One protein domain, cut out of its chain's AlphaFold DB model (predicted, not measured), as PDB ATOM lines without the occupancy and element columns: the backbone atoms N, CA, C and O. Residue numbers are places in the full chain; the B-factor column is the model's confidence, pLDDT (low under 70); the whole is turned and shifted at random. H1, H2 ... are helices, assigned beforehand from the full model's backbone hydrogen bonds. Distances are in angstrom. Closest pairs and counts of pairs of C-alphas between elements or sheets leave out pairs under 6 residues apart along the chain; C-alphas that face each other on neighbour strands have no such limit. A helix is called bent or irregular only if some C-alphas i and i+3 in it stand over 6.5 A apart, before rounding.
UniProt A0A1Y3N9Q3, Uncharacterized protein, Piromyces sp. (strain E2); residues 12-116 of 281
ATOM      1  N   ALA A  12     182.825 149.210 235.656       40.38
ATOM      2  CA  ALA A  12     181.535 148.886 235.047       40.38
ATOM      3  C   ALA A  12     181.033 149.995 234.101       40.38
ATOM      4  O   ALA A  12     180.272 149.711 233.176       40.38
ATOM      5  N   ALA A  13     181.462 151.247 234.305       34.38
ATOM      6  CA  ALA A  13     181.001 152.393 233.524       34.38
ATOM      7  C   ALA A  13     181.626 152.461 232.119       34.38
ATOM      8  O   ALA A  13     180.929 152.779 231.156       34.38
ATOM      9  N   SER A  14     182.911 152.114 231.965       40.88
ATOM     10  CA  SER A  14     183.602 152.146 230.663       40.88
ATOM     11  C   SER A  14     182.995 151.171 229.644       40.88
ATOM     12  O   SER A  14     182.802 151.541 228.486       40.88
ATOM     13  N   ALA A  15     182.564 149.985 230.083       40.31
ATOM     14  CA  ALA A  15     181.897 148.989 229.235       40.31
ATOM     15  C   ALA A  15     180.523 149.438 228.677       40.31
ATOM     16  O   ALA A  15     179.991 148.825 227.747       40.31
ATOM     17  N   VAL A  16     179.920 150.501 229.228       41.75
ATOM     18  CA  VAL A  16     178.661 151.071 228.712       41.75
ATOM     19  C   VAL A  16     178.922 152.025 227.540       41.75
ATOM     20  O   VAL A  16     178.115 152.078 226.610       41.75
ATOM     21  N   TYR A  17     180.067 152.716 227.517       37.12
ATOM     22  CA  TYR A  17     180.405 153.662 226.448       37.12
ATOM     23  C   TYR A  17     180.745 152.971 225.118       37.12
ATOM     24  O   TYR A  17     180.260 153.426 224.082       37.12
ATOM     25  N   SER A  18     181.446 151.826 225.124       42.28
ATOM     26  CA  SER A  18     181.625 150.992 223.916       42.28
ATOM     27  C   SER A  18     180.287 150.540 223.324       42.28
ATOM     28  O   SER A  18     180.095 150.511 222.108       42.28
ATOM     29  N   LYS A  19     179.324 150.205 224.194       42.28
ATOM     30  CA  LYS A  19     177.962 149.834 223.795       42.28
ATOM     31  C   LYS A  19     177.216 151.004 223.156       42.28
ATOM     32  O   LYS A  19     176.530 150.789 222.161       42.28
ATOM     33  N   ALA A  20     177.355 152.211 223.706       42.00
ATOM     34  CA  ALA A  20     176.555 153.378 223.338       42.00
ATOM     35  C   ALA A  20     176.643 153.734 221.840       42.00
ATOM     36  O   ALA A  20     175.611 153.950 221.199       42.00
ATOM     37  N   THR A  21     177.841 153.738 221.248       45.47
ATOM     38  CA  THR A  21     178.012 154.006 219.807       45.47
ATOM     39  C   THR A  21     177.516 152.876 218.916       45.47
ATOM     40  O   THR A  21     176.940 153.160 217.866       45.47
ATOM     41  N   VAL A  22     177.639 151.615 219.345       46.38
ATOM     42  CA  VAL A  22     177.050 150.470 218.628       46.38
ATOM     43  C   VAL A  22     175.517 150.491 218.714       46.38
ATOM     44  O   VAL A  22     174.857 150.080 217.770       46.38
ATOM     45  N   THR A  23     174.919 151.029 219.783       46.50
ATOM     46  CA  THR A  23     173.461 151.253 219.854       46.50
ATOM     47  C   THR A  23     172.962 152.468 219.073       46.50
ATOM     48  O   THR A  23     171.774 152.525 218.773       46.50
ATOM     49  N   LYS A  24     173.818 153.440 218.724       50.09
ATOM     50  CA  LYS A  24     173.387 154.632 217.965       50.09
ATOM     51  C   LYS A  24     173.104 154.324 216.488       50.09
ATOM     52  O   LYS A  24     172.346 155.048 215.850       50.09
ATOM     53  N   TYR A  25     173.685 153.245 215.963       57.19
ATOM     54  CA  TYR A  25     173.475 152.762 214.602       57.19
ATOM     55  C   TYR A  25     172.994 151.311 214.638       57.19
ATOM     56  O   TYR A  25     173.749 150.418 215.007       57.19
ATOM     57  N   ASN A  26     171.751 151.063 214.211       60.72
ATOM     58  CA  ASN A  26     171.161 149.717 214.189       60.72
ATOM     59  C   ASN A  26     171.966 148.718 213.331       60.72
ATOM     60  O   ASN A  26     171.884 147.507 213.544       60.72
ATOM     61  N   SER A  27     172.762 149.213 212.381       71.12
ATOM     62  CA  SER A  27     173.745 148.436 211.636       71.12
ATOM     63  C   SER A  27     174.980 149.264 211.253       71.12
ATOM     64  O   SER A  27     174.921 150.487 211.114       71.12
ATOM     65  N   ILE A  28     176.101 148.594 210.961       76.75
ATOM     66  CA  ILE A  28     177.278 149.248 210.355       76.75
ATOM     67  C   ILE A  28     176.977 149.782 208.950       76.75
ATOM     68  O   ILE A  28     177.651 150.697 208.492       76.75
ATOM     69  N   LYS A  29     175.937 149.281 208.270       79.50
ATOM     70  CA  LYS A  29     175.479 149.851 206.998       79.50
ATOM     71  C   LYS A  29     174.948 151.278 207.188       79.50
ATOM     72  O   LYS A  29     175.241 152.139 206.363       79.50
ATOM     73  N   ASP A  30     174.253 151.540 208.295       82.06
ATOM     74  CA  ASP A  30     173.755 152.874 208.649       82.06
ATOM     75  C   ASP A  30     174.903 153.808 209.052       82.06
ATOM     76  O   ASP A  30     174.938 154.959 208.620       82.06
ATOM     77  N   LEU A  31     175.891 153.290 209.795       79.06
ATOM     78  CA  LEU A  31     177.130 154.010 210.107       79.06
ATOM     79  C   LEU A  31     177.893 154.385 208.824       79.06
ATOM     80  O   LEU A  31     178.202 155.551 208.621       79.06
ATOM     81  N   VAL A  32     178.142 153.426 207.924       83.38
ATOM     82  CA  VAL A  32     178.811 153.658 206.629       83.38
ATOM     83  C   VAL A  32     178.060 154.689 205.788       83.38
ATOM     84  O   VAL A  32     178.693 155.545 205.178       83.38
ATOM     85  N   ASN A  33     176.725 154.651 205.763       84.06
ATOM     86  CA  ASN A  33     175.939 155.657 205.053       84.06
ATOM     87  C   ASN A  33     176.089 157.048 205.689       84.06
ATOM     88  O   ASN A  33     176.445 157.979 204.980       84.06
ATOM     89  N   ALA A  34     175.956 157.172 207.014       80.94
ATOM     90  CA  ALA A  34     176.157 158.435 207.736       80.94
ATOM     91  C   ALA A  34     177.601 158.983 207.677       80.94
ATOM     92  O   ALA A  34     177.849 160.119 208.100       80.94
ATOM     93  N   LEU A  35     178.547 158.167 207.197       82.25
ATOM     94  CA  LEU A  35     179.927 158.544 206.915       82.25
ATOM     95  C   LEU A  35     180.154 159.002 205.478       82.25
ATOM     96  O   LEU A  35     181.028 159.840 205.287       82.25
ATOM     97  N   LYS A  36     179.377 158.553 204.485       83.81
ATOM     98  CA  LYS A  36     179.507 159.047 203.096       83.81
ATOM     99  C   LYS A  36     179.350 160.566 203.021       83.81
ATOM    100  O   LYS A  36     180.110 161.212 202.312       83.81
ATOM    101  N   ASP A  37     178.451 161.116 203.832       78.56
ATOM    102  CA  ASP A  37     178.170 162.555 203.910       78.56
ATOM    103  C   ASP A  37     179.218 163.349 204.719       78.56
ATOM    104  O   ASP A  37     179.090 164.558 204.883       78.56
ATOM    105  N   SER A  38     180.214 162.692 205.330       76.88
ATOM    106  CA  SER A  38     181.164 163.335 206.263       76.88
ATOM    107  C   SER A  38     182.637 163.008 206.001       76.88
ATOM    108  O   SER A  38     183.500 163.818 206.312       76.88
ATOM    109  N   SER A  39     182.940 161.829 205.460       84.69
ATOM    110  CA  SER A  39     184.259 161.414 204.978       84.69
ATOM    111  C   SER A  39     184.084 160.214 204.043       84.69
ATOM    112  O   SER A  39     183.903 159.073 204.480       84.69
ATOM    113  N   VAL A  40     184.124 160.483 202.735       86.38
ATOM    114  CA  VAL A  40     183.942 159.469 201.684       86.38
ATOM    115  C   VAL A  40     185.007 158.373 201.779       86.38
ATOM    116  O   VAL A  40     184.691 157.198 201.596       86.38
ATOM    117  N   ASP A  41     186.251 158.725 202.101       88.12
ATOM    118  CA  ASP A  41     187.354 157.762 202.139       88.12
ATOM    119  C   ASP A  41     187.300 156.865 203.377       88.12
ATOM    120  O   ASP A  41     187.419 155.647 203.246       88.12
ATOM    121  N   CYS A  42     186.936 157.412 204.542       86.94
ATOM    122  CA  CYS A  42     186.589 156.586 205.696       86.94
ATOM    123  C   CYS A  42     185.408 155.644 205.395       86.94
ATOM    124  O   CYS A  42     185.444 154.463 205.745       86.94
ATOM    125  N   ALA A  43     184.364 156.124 204.708       87.88
ATOM    126  CA  ALA A  43     183.231 155.280 204.330       87.88
ATOM    127  C   ALA A  43     183.642 154.133 203.383       87.88
ATOM    128  O   ALA A  43     183.102 153.028 203.499       87.88
ATOM    129  N   LYS A  44     184.616 154.351 202.483       89.06
ATOM    130  CA  LYS A  44     185.211 153.292 201.644       89.06
ATOM    131  C   LYS A  44     185.987 152.275 202.484       89.06
ATOM    132  O   LYS A  44     185.702 151.086 202.371       89.06
ATOM    133  N   GLU A  45     186.905 152.716 203.349       88.19
ATOM    134  CA  GLU A  45     187.671 151.825 204.240       88.19
ATOM    135  C   GLU A  45     186.734 150.965 205.101       88.19
ATOM    136  O   GLU A  45     186.833 149.739 205.124       88.19
ATOM    137  N   MET A  46     185.726 151.593 205.709       86.00
ATOM    138  CA  MET A  46     184.687 150.922 206.492       86.00
ATOM    139  C   MET A  46     183.850 149.924 205.688       86.00
ATOM    140  O   MET A  46     183.409 148.911 206.231       86.00
ATOM    141  N   THR A  47     183.635 150.179 204.395       88.25
ATOM    142  CA  THR A  47     182.938 149.241 203.506       88.25
ATOM    143  C   THR A  47     183.786 147.990 203.263       88.25
ATOM    144  O   THR A  47     183.257 146.882 203.347       88.25
ATOM    145  N   SER A  48     185.100 148.139 203.063       89.00
ATOM    146  CA  SER A  48     186.035 147.014 202.887       89.00
ATOM    147  C   SER A  48     186.069 146.066 204.092       89.00
ATOM    148  O   SER A  48     186.168 144.853 203.913       89.00
ATOM    149  N   TYR A  49     185.917 146.591 205.313       87.81
ATOM    150  CA  TYR A  49     185.884 145.795 206.552       87.81
ATOM    151  C   TYR A  49     184.473 145.550 207.103       87.81
ATOM    152  O   TYR A  49     184.325 145.000 208.195       87.81
ATOM    153  N   GLN A  50     183.416 145.868 206.344       87.56
ATOM    154  CA  GLN A  50     182.028 145.700 206.790       87.56
ATOM    155  C   GLN A  50     181.722 144.253 207.214       87.56
ATOM    156  O   GLN A  50     181.001 144.041 208.183       87.56
ATOM    157  N   VAL A  51     182.307 143.250 206.549       86.69
ATOM    158  CA  VAL A  51     182.147 141.827 206.909       86.69
ATOM    159  C   VAL A  51     182.770 141.499 208.273       86.69
ATOM    160  O   VAL A  51     182.241 140.666 209.001       86.69
ATOM    161  N   CYS A  52     183.859 142.176 208.643       88.69
ATOM    162  CA  CYS A  52     184.524 142.028 209.938       88.69
ATOM    163  C   CYS A  52     183.804 142.793 211.058       88.69
ATOM    164  O   CYS A  52     183.968 142.482 212.234       88.69
ATOM    165  N   LEU A  53     183.012 143.806 210.716       85.56
ATOM    166  CA  LEU A  53     182.278 144.618 211.683       85.56
ATOM    167  C   LEU A  53     180.847 144.111 211.895       85.56
ATOM    168  O   LEU A  53     180.326 144.198 213.003       85.56
ATOM    169  N   ASN A  54     180.206 143.579 210.851       86.06
ATOM    170  CA  ASN A  54     178.816 143.137 210.895       86.06
ATOM    171  C   ASN A  54     178.611 141.984 211.882       86.06
ATOM    172  O   ASN A  54     179.275 140.951 211.808       86.06
ATOM    173  N   LYS A  55     177.583 142.130 212.722       84.88
ATOM    174  CA  LYS A  55     177.117 141.073 213.617       84.88
ATOM    175  C   LYS A  55     176.782 139.805 212.812       84.88
ATOM    176  O   LYS A  55     175.906 139.870 211.947       84.88
ATOM    177  N   PRO A  56     177.403 138.650 213.108       87.19
ATOM    178  CA  PRO A  56     177.141 137.425 212.371       87.19
ATOM    179  C   PRO A  56     175.713 136.927 212.599       87.19
ATOM    180  O   PRO A  56     175.217 136.879 213.727       87.19
ATOM    181  N   THR A  57     175.077 136.501 211.513       88.31
ATOM    182  CA  THR A  57     173.737 135.900 211.479       88.31
ATOM    183  C   THR A  57     173.780 134.426 211.073       88.31
ATOM    184  O   THR A  57     172.925 133.641 211.484       88.31
ATOM    185  N   SER A  58     174.804 134.028 210.311       90.25
ATOM    186  CA  SER A  58     174.962 132.696 209.736       90.25
ATOM    187  C   SER A  58     176.338 132.073 210.016       90.25
ATOM    188  O   SER A  58     177.313 132.750 210.350       90.25
ATOM    189  N   LYS A  59     176.451 130.752 209.809       89.94
ATOM    190  CA  LYS A  59     177.743 130.040 209.861       89.94
ATOM    191  C   LYS A  59     178.738 130.529 208.795       89.94
ATOM    192  O   LYS A  59     179.943 130.416 209.011       89.94
ATOM    193  N   LYS A  60     178.260 131.061 207.659       89.94
ATOM    194  CA  LYS A  60     179.130 131.630 206.612       89.94
ATOM    195  C   LYS A  60     179.770 132.927 207.107       89.94
ATOM    196  O   LYS A  60     180.983 133.070 206.998       89.94
ATOM    197  N   ASP A  61     178.985 133.793 207.743       89.19
ATOM    198  CA  ASP A  61     179.436 135.058 208.337       89.19
ATOM    199  C   ASP A  61     180.513 134.781 209.395       89.19
ATOM    200  O   ASP A  61     181.590 135.369 209.372       89.19
ATOM    201  N   CYS A  62     180.284 133.786 210.256       90.31
ATOM    202  CA  CYS A  62     181.261 133.344 211.250       90.31
ATOM    203  C   CYS A  62     182.572 132.827 210.653       90.31
ATOM    204  O   CYS A  62     183.633 133.046 211.235       90.31
ATOM    205  N   LYS A  63     182.533 132.165 209.488       91.31
ATOM    206  CA  LYS A  63     183.751 131.775 208.763       91.31
ATOM    207  C   LYS A  63     184.461 132.993 208.158       91.31
ATOM    208  O   LYS A  63     185.686 133.026 208.158       91.31
ATOM    209  N   ALA A  64     183.713 133.989 207.684       90.25
ATOM    210  CA  ALA A  64     184.268 135.216 207.115       90.25
ATOM    211  C   ALA A  64     184.915 136.126 208.180       90.25
ATOM    212  O   ALA A  64     186.013 136.628 207.961       90.25
ATOM    213  N   ILE A  65     184.312 136.260 209.364       89.44
ATOM    214  CA  ILE A  65     184.885 136.985 210.517       89.44
ATOM    215  C   ILE A  65     186.151 136.284 211.042       89.44
ATOM    216  O   ILE A  65     187.098 136.944 211.457       89.44
ATOM    217  N   LYS A  66     186.219 134.948 210.966       89.19
ATOM    218  CA  LYS A  66     187.429 134.158 211.274       89.19
ATOM    219  C   LYS A  66     188.502 134.208 210.161       89.19
ATOM    220  O   LYS A  66     189.474 133.461 210.241       89.19
ATOM    221  N   SER A  67     188.341 135.030 209.117       92.31
ATOM    222  CA  SER A  67     189.337 135.162 208.041       92.31
ATOM    223  C   SER A  67     190.579 135.950 208.474       92.31
ATOM    224  O   SER A  67     190.518 136.810 209.350       92.31
ATOM    225  N   ASP A  68     191.700 135.695 207.797       92.88
ATOM    226  CA  ASP A  68     192.968 136.412 207.990       92.88
ATOM    227  C   ASP A  68     192.830 137.938 207.798       92.88
ATOM    228  O   ASP A  68     193.402 138.707 208.569       92.88
ATOM    229  N   ALA A  69     191.999 138.386 206.850       90.50
ATOM    230  CA  ALA A  69     191.714 139.808 206.642       90.50
ATOM    231  C   ALA A  69     191.075 140.456 207.884       90.50
ATOM    232  O   ALA A  69     191.518 141.517 208.327       90.50
ATOM    233  N   CYS A  70     190.086 139.794 208.493       91.12
ATOM    234  CA  CYS A  70     189.460 140.279 209.722       91.12
ATOM    235  C   CYS A  70     190.375 140.138 210.947       91.12
ATOM    236  O   CYS A  70     190.380 141.018 211.803       91.12
ATOM    237  N   ALA A  71     191.198 139.088 211.020       90.88
ATOM    238  CA  ALA A  71     192.186 138.930 212.086       90.88
ATOM    239  C   ALA A  71     193.230 140.063 212.070       90.88
ATOM    240  O   ALA A  71     193.495 140.674 213.106       90.88
ATOM    241  N   LYS A  72     193.764 140.403 210.888       91.12
ATOM    242  CA  LYS A  72     194.663 141.551 210.684       91.12
ATOM    243  C   LYS A  72     193.984 142.871 211.038       91.12
ATOM    244  O   LYS A  72     194.587 143.692 211.726       91.12
ATOM    245  N   PHE A  73     192.729 143.045 210.625       91.25
ATOM    246  CA  PHE A  73     191.928 144.218 210.962       91.25
ATOM    247  C   PHE A  73     191.768 144.406 212.477       91.25
ATOM    248  O   PHE A  73     192.071 145.481 212.982       91.25
ATOM    249  N   TYR A  74     191.367 143.371 213.224       88.94
ATOM    250  CA  TYR A  74     191.231 143.470 214.684       88.94
ATOM    251  C   TYR A  74     192.570 143.673 215.403       88.94
ATOM    252  O   TYR A  74     192.604 144.332 216.438       88.94
ATOM    253  N   ALA A  75     193.671 143.133 214.868       89.88
ATOM    254  CA  ALA A  75     195.000 143.296 215.454       89.88
ATOM    255  C   ALA A  75     195.543 144.734 215.341       89.88
ATOM    256  O   ALA A  75     196.349 145.145 216.173       89.88
ATOM    257  N   ASN A  76     195.137 145.498 214.320       88.25
ATOM    258  CA  ASN A  76     195.530 146.901 214.168       88.25
ATOM    259  C   ASN A  76     194.484 147.706 213.364       88.25
ATOM    260  O   ASN A  76     194.742 148.058 212.210       88.25
ATOM    261  N   PRO A  77     193.310 148.022 213.943       85.12
ATOM    262  CA  PRO A  77     192.220 148.675 213.214       85.12
ATOM    263  C   PRO A  77     192.638 150.049 212.677       85.12
ATOM    264  O   PRO A  77     192.371 150.366 211.522       85.12
ATOM    265  N   ASN A  78     193.399 150.819 213.460       84.31
ATOM    266  CA  ASN A  78     193.874 152.160 213.099       84.31
ATOM    267  C   ASN A  78     194.736 152.191 211.824       84.31
ATOM    268  O   ASN A  78     194.786 153.215 211.150       84.31
ATOM    269  N   LYS A  79     195.393 151.081 211.461       87.00
ATOM    270  CA  LYS A  79     196.131 150.952 210.193       87.00
ATOM    271  C   LYS A  79     195.210 150.811 208.973       87.00
ATOM    272  O   LYS A  79     195.621 151.147 207.867       87.00
ATOM    273  N   TYR A  80     194.006 150.278 209.167       86.25
ATOM    274  CA  TYR A  80     193.080 149.873 208.104       86.25
ATOM    275  C   TYR A  80     191.854 150.783 207.953       86.25
ATOM    276  O   TYR A  80     191.191 150.729 206.921       86.25
ATOM    277  N   VAL A  81     191.566 151.598 208.970       86.06
ATOM    278  CA  VAL A  81     190.595 152.703 208.947       86.06
ATOM    279  C   VAL A  81     191.280 154.014 209.358       86.06
ATOM    280  O   VAL A  81     190.805 154.750 210.224       86.06
ATOM    281  N   SER A  82     192.455 154.290 208.788       85.06
ATOM    282  CA  SER A  82     193.271 155.455 209.156       85.06
ATOM    283  C   SER A  82     192.590 156.779 208.790       85.06
ATOM    284  O   SER A  82     192.694 157.744 209.546       85.06
ATOM    285  N   HIS A  83     191.794 156.809 207.716       84.81
ATOM    286  CA  HIS A  83     191.026 157.986 207.294       84.81
ATOM    287  C   HIS A  83     189.766 158.214 208.151       84.81
ATOM    288  O   HIS A  83     189.083 159.231 208.008       84.81
ATOM    289  N   CYS A  84     189.449 157.281 209.054       80.88
ATOM    290  CA  CYS A  84     188.386 157.409 210.048       80.88
ATOM    291  C   CYS A  84     188.856 158.027 211.377       80.88
ATOM    292  O   CYS A  84     188.019 158.388 212.210       80.88
ATOM    293  N   ILE A  85     190.169 158.158 211.599       75.94
ATOM    294  CA  ILE A  85     190.729 158.733 212.828       75.94
ATOM    295  C   ILE A  85     190.331 160.215 212.925       75.94
ATOM    296  O   ILE A  85     190.418 160.965 211.959       75.94
ATOM    297  N   GLY A  86     189.854 160.634 214.099       71.38
ATOM    298  CA  GLY A  86     189.334 161.988 214.333       71.38
ATOM    299  C   GLY A  86     187.860 162.190 213.953       71.38
ATOM    300  O   GLY A  86     187.274 163.204 214.329       71.38
ATOM    301  N   ASN A  87     187.208 161.227 213.289       73.62
ATOM    302  CA  ASN A  87     185.777 161.319 213.006       73.62
ATOM    303  C   ASN A  87     184.945 160.973 214.256       73.62
ATOM    304  O   ASN A  87     184.826 159.811 214.657       73.62
ATOM    305  N   ASN A  88     184.324 161.990 214.856       70.06
ATOM    306  CA  ASN A  88     183.542 161.868 216.091       70.06
ATOM    307  C   ASN A  88     182.326 160.920 216.002       70.06
ATOM    308  O   ASN A  88     181.808 160.504 217.037       70.06
ATOM    309  N   LYS A  89     181.883 160.533 214.796       69.44
ATOM    310  CA  LYS A  89     180.803 159.552 214.599       69.44
ATOM    311  C   LYS A  89     181.250 158.105 214.849       69.44
ATOM    312  O   LYS A  89     180.398 157.222 214.914       69.44
ATOM    313  N   ILE A  90     182.556 157.849 214.982       68.56
ATOM    314  CA  ILE A  90     183.145 156.505 214.903       68.56
ATOM    315  C   ILE A  90     183.983 156.155 216.138       68.56
ATOM    316  O   ILE A  90     185.127 155.714 216.052       68.56
ATOM    317  N   SER A  91     183.397 156.286 217.326       65.88
ATOM    318  CA  SER A  91     184.096 155.925 218.568       65.88
ATOM    319  C   SER A  91     184.407 154.423 218.694       65.88
ATOM    320  O   SER A  91     185.134 154.048 219.602       65.88
ATOM    321  N   ILE A  92     183.900 153.553 217.803       66.25
ATOM    322  CA  ILE A  92     184.101 152.093 217.898       66.25
ATOM    323  C   ILE A  92     185.562 151.652 217.689       66.25
ATOM    324  O   ILE A  92     185.921 150.566 218.129       66.25
ATOM    325  N   PHE A  93     186.396 152.476 217.040       67.62
ATOM    326  CA  PHE A  93     187.832 152.204 216.831       67.62
ATOM    327  C   PHE A  93     188.740 152.847 217.879       67.62
ATOM    328  O   PHE A  93     189.956 152.682 217.826       67.62
ATOM    329  N   ILE A  94     188.165 153.595 218.821       62.66
ATOM    330  CA  ILE A  94     188.913 154.319 219.843       62.66
ATOM    331  C   ILE A  94     188.839 153.505 221.140       62.66
ATOM    332  O   ILE A  94     187.754 153.249 221.659       62.66
ATOM    333  N   GLY A  95     189.996 153.092 221.661       66.38
ATOM    334  CA  GLY A  95     190.077 152.249 222.859       66.38
ATOM    335  C   GLY A  95     189.536 150.831 222.632       66.38
ATOM    336  O   GLY A  95     189.777 150.220 221.592       66.38
ATOM    337  N   ASP A  96     188.803 150.304 223.613       68.69
ATOM    338  CA  ASP A  96     188.392 148.893 223.677       68.69
ATOM    339  C   ASP A  96     187.216 148.495 222.760       68.69
ATOM    340  O   ASP A  96     186.844 147.322 222.708       68.69
ATOM    341  N   GLY A  97     186.636 149.429 221.995       75.19
ATOM    342  CA  GLY A  97     185.439 149.171 221.179       75.19
ATOM    343  C   GLY A  97     185.590 148.017 220.174       75.19
ATOM    344  O   GLY A  97     184.663 147.225 219.988       75.19
ATOM    345  N   ILE A  98     186.778 147.850 219.580       80.88
ATOM    346  CA  ILE A  98     187.087 146.725 218.680       80.88
ATOM    347  C   ILE A  98     187.179 145.391 219.429       80.88
ATOM    348  O   ILE A  98     186.690 144.373 218.930       80.88
ATOM    349  N   SER A  99     187.738 145.396 220.639       81.62
ATOM    350  CA  SER A  99     187.822 144.225 221.515       81.62
ATOM    351  C   SER A  99     186.425 143.721 221.899       81.62
ATOM    352  O   SER A  99     186.160 142.517 221.849       81.62
ATOM    353  N   ASP A 100     185.501 144.640 222.199       82.12
ATOM    354  CA  ASP A 100     184.100 144.325 222.493       82.12
ATOM    355  C   ASP A 100     183.362 143.741 221.274       82.12
ATOM    356  O   ASP A 100     182.643 142.744 221.410       82.12
ATOM    357  N   VAL A 101     183.576 144.289 220.070       82.81
ATOM    358  CA  VAL A 101     183.028 143.727 218.816       82.81
ATOM    359  C   VAL A 101     183.563 142.312 218.574       82.81
ATOM    360  O   VAL A 101     182.779 141.392 218.327       82.81
ATOM    361  N   MET A 102     184.874 142.096 218.716       84.38
ATOM    362  CA  MET A 102     185.500 140.781 218.540       84.38
ATOM    363  C   MET A 102     184.952 139.746 219.539       84.38
ATOM    364  O   MET A 102     184.641 138.611 219.161       84.38
ATOM    365  N   LYS A 103     184.762 140.137 220.806       86.38
ATOM    366  CA  LYS A 103     184.148 139.290 221.841       86.38
ATOM    367  C   LYS A 103     182.688 138.963 221.514       86.38
ATOM    368  O   LYS A 103     182.299 137.795 221.552       86.38
ATOM    369  N   MET A 104     181.899 139.964 221.122       85.12
ATOM    370  CA  MET A 104     180.497 139.804 220.720       85.12
ATOM    371  C   MET A 104     180.350 138.877 219.504       85.12
ATOM    372  O   MET A 104     179.437 138.044 219.467       85.12
ATOM    373  N   HIS A 105     181.278 138.939 218.546       88.12
ATOM    374  CA  HIS A 105     181.338 138.019 217.410       88.12
ATOM    375  C   HIS A 105     181.683 136.593 217.834       88.12
ATOM    376  O   HIS A 105     180.997 135.665 217.404       88.12
ATOM    377  N   LYS A 106     182.662 136.402 218.728       88.62
ATOM    378  CA  LYS A 106     183.005 135.081 219.280       88.62
ATOM    379  C   LYS A 106     181.794 134.425 219.952       88.62
ATOM    380  O   LYS A 106     181.416 133.319 219.569       88.62
ATOM    381  N   GLU A 107     181.132 135.133 220.869       88.62
ATOM    382  CA  GLU A 107     179.937 134.640 221.570       88.62
ATOM    383  C   GLU A 107     178.757 134.364 220.624       88.62
ATOM    384  O   GLU A 107     178.016 133.395 220.803       88.62
ATOM    385  N   THR A 108     178.542 135.223 219.623       87.25
ATOM    386  CA  THR A 108     177.439 135.061 218.661       87.25
ATOM    387  C   THR A 108     177.692 133.868 217.739       87.25
ATOM    388  O   THR A 108     176.781 133.075 217.498       87.25
ATOM    389  N   CYS A 109     178.931 133.677 217.287       89.81
ATOM    390  CA  CYS A 109     179.302 132.542 216.454       89.81
ATOM    391  C   CYS A 109     179.251 131.211 217.193       89.81
ATOM    392  O   CYS A 109     178.745 130.243 216.632       89.81
ATOM    393  N   GLU A 110     179.660 131.165 218.459       90.19
ATOM    394  CA  GLU A 110     179.490 129.978 219.297       90.19
ATOM    395  C   GLU A 110     178.003 129.601 219.443       90.19
ATOM    396  O   GLU A 110     177.627 128.442 219.263       90.19
ATOM    397  N   LYS A 111     177.117 130.588 219.649       89.06
ATOM    398  CA  LYS A 111     175.655 130.378 219.675       89.06
ATOM    399  C   LYS A 111     175.113 129.860 218.332       89.06
ATOM    400  O   LYS A 111     174.240 128.993 218.331       89.06
ATOM    401  N   ILE A 112     175.613 130.346 217.194       88.19
ATOM    402  CA  ILE A 112     175.206 129.897 215.845       88.19
ATOM    403  C   ILE A 112     175.736 128.485 215.529       88.19
ATOM    404  O   ILE A 112     175.021 127.663 214.948       88.19
ATOM    405  N   GLU A 113     176.972 128.175 215.919       85.75
ATOM    406  CA  GLU A 113     177.585 126.857 215.739       85.75
ATOM    407  C   GLU A 113     176.863 125.799 216.596       85.75
ATOM    408  O   GLU A 113     176.489 124.743 216.068       85.75
ATOM    409  N   ASN A 114     176.546 126.125 217.855       80.50
ATOM    410  CA  ASN A 114     175.839 125.244 218.789       80.50
ATOM    411  C   ASN A 114     174.343 125.071 218.477       80.50
ATOM    412  O   ASN A 114     173.832 123.966 218.629       80.50
ATOM    413  N   LYS A 115     173.644 126.080 217.928       67.62
ATOM    414  CA  LYS A 115     172.261 125.909 217.421       67.62
ATOM    415  C   LYS A 115     172.134 124.847 216.320       67.62
ATOM    416  O   LYS A 115     171.048 124.327 216.098       67.62
ATOM    417  N   GLY A 116     173.234 124.492 215.650       55.88
ATOM    418  CA  GLY A 116     173.274 123.374 214.705       55.88
ATOM    419  C   GLY A 116     173.407 121.985 215.344       55.88
ATOM    420  O   GLY A 116     173.415 121.002 214.609       55.88
TER     421      GLY A 116
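AT A GLANCE: This is residues 12 to 116 of the 281 residues of an uncharacterized protein of Piromyces sp. (strain E2) (UniProt A0A1Y3N9Q3). A helical hairpin, H2 and H3, makes one end of this domain, and H5 side by side with the later part of the long helix H8 makes the other, with the very short H4 in the middle between them. H6 and H7 lie along one side, and H1 stands crosswise at the first turn of H8. The printed part has 105 residues with eight named helices, H1 to H8 in chain order, and no named strand; the class is all helix. It is compact, with a radius of gyration of the C-alphas of 13.5 A, and spans 42 by 32 by 24 A.

IN THESE COORDINATES: H1, residues 12 to 24, begins at C-alpha 12 (181.535, 148.886, 235.047) and is 19.8 A long; it is neither bent nor irregular, but only just, with C-alphas 18 and 21 6.2 A apart. H2 is residues 28 to 36, 12.4 A, and H3 residues 40 to 48, 12.7 A. H4 is residues 50 to 53, with C-alpha 50 at (182.028, 145.700, 206.790). H5 is residues 59 to 65, H6 residues 68 to 75 and H7 residues 77 to 80. H8, residues 97 to 115, is 27.0 A long and ends at C-alpha 115 (172.261, 125.909, 217.421).

HOW THE PARTS SIT: H1 only just touches H8, with 3 pairs of C-alphas within 8 A, the closest Ser 18 and Gly 97 at 5.0 A; their lines are about perpendicular at 77 degrees. H2 and H3 touch as a helical hairpin, at a shallow tilt of 24 degrees, opposite ways, with the C-alphas of Val 32 and Ala 43 closest at 5.2 A. H4 touches H5, the closest C-alphas being Cys 52 and Ile 65 at 5.1 A. H4 only just touches H6, with 3 pairs within 8 A, the closest C-alphas being Cys 52 and Cys 70 at 5.2 A. H5 touches residues 105 to 113 of H8, opposite ways at a shallow tilt of 22 degrees, closest at the C-alphas of Cys 62 and Cys 109, 5.6 A. H7 is close to H6 but not clearly touching; the closest C-alphas, Phe 73 and Tyr 80, are 6.4 A apart. H2 and H8 are apart. Every O i to N i+4 pair is within hydrogen-bond range in H2, H3, H5, H6 and H8; in H1 3 of 9 are, beside 7 of 10 O i to N i+3 pairs, and H4 and H7 are too short for an i+4 pair.

THE WHOLE: The two C-alphas farthest apart, those of Gly 86 and Gly 116, are 41.8 A from each other. The printed part has no cut. The link from H7 to H8, residues 81 to 96, is long; the other links are tight. The mean pLDDT of the printed part is 77.8, and residues 12 to 26, 89 to 96 and 115 to 116 are under 70.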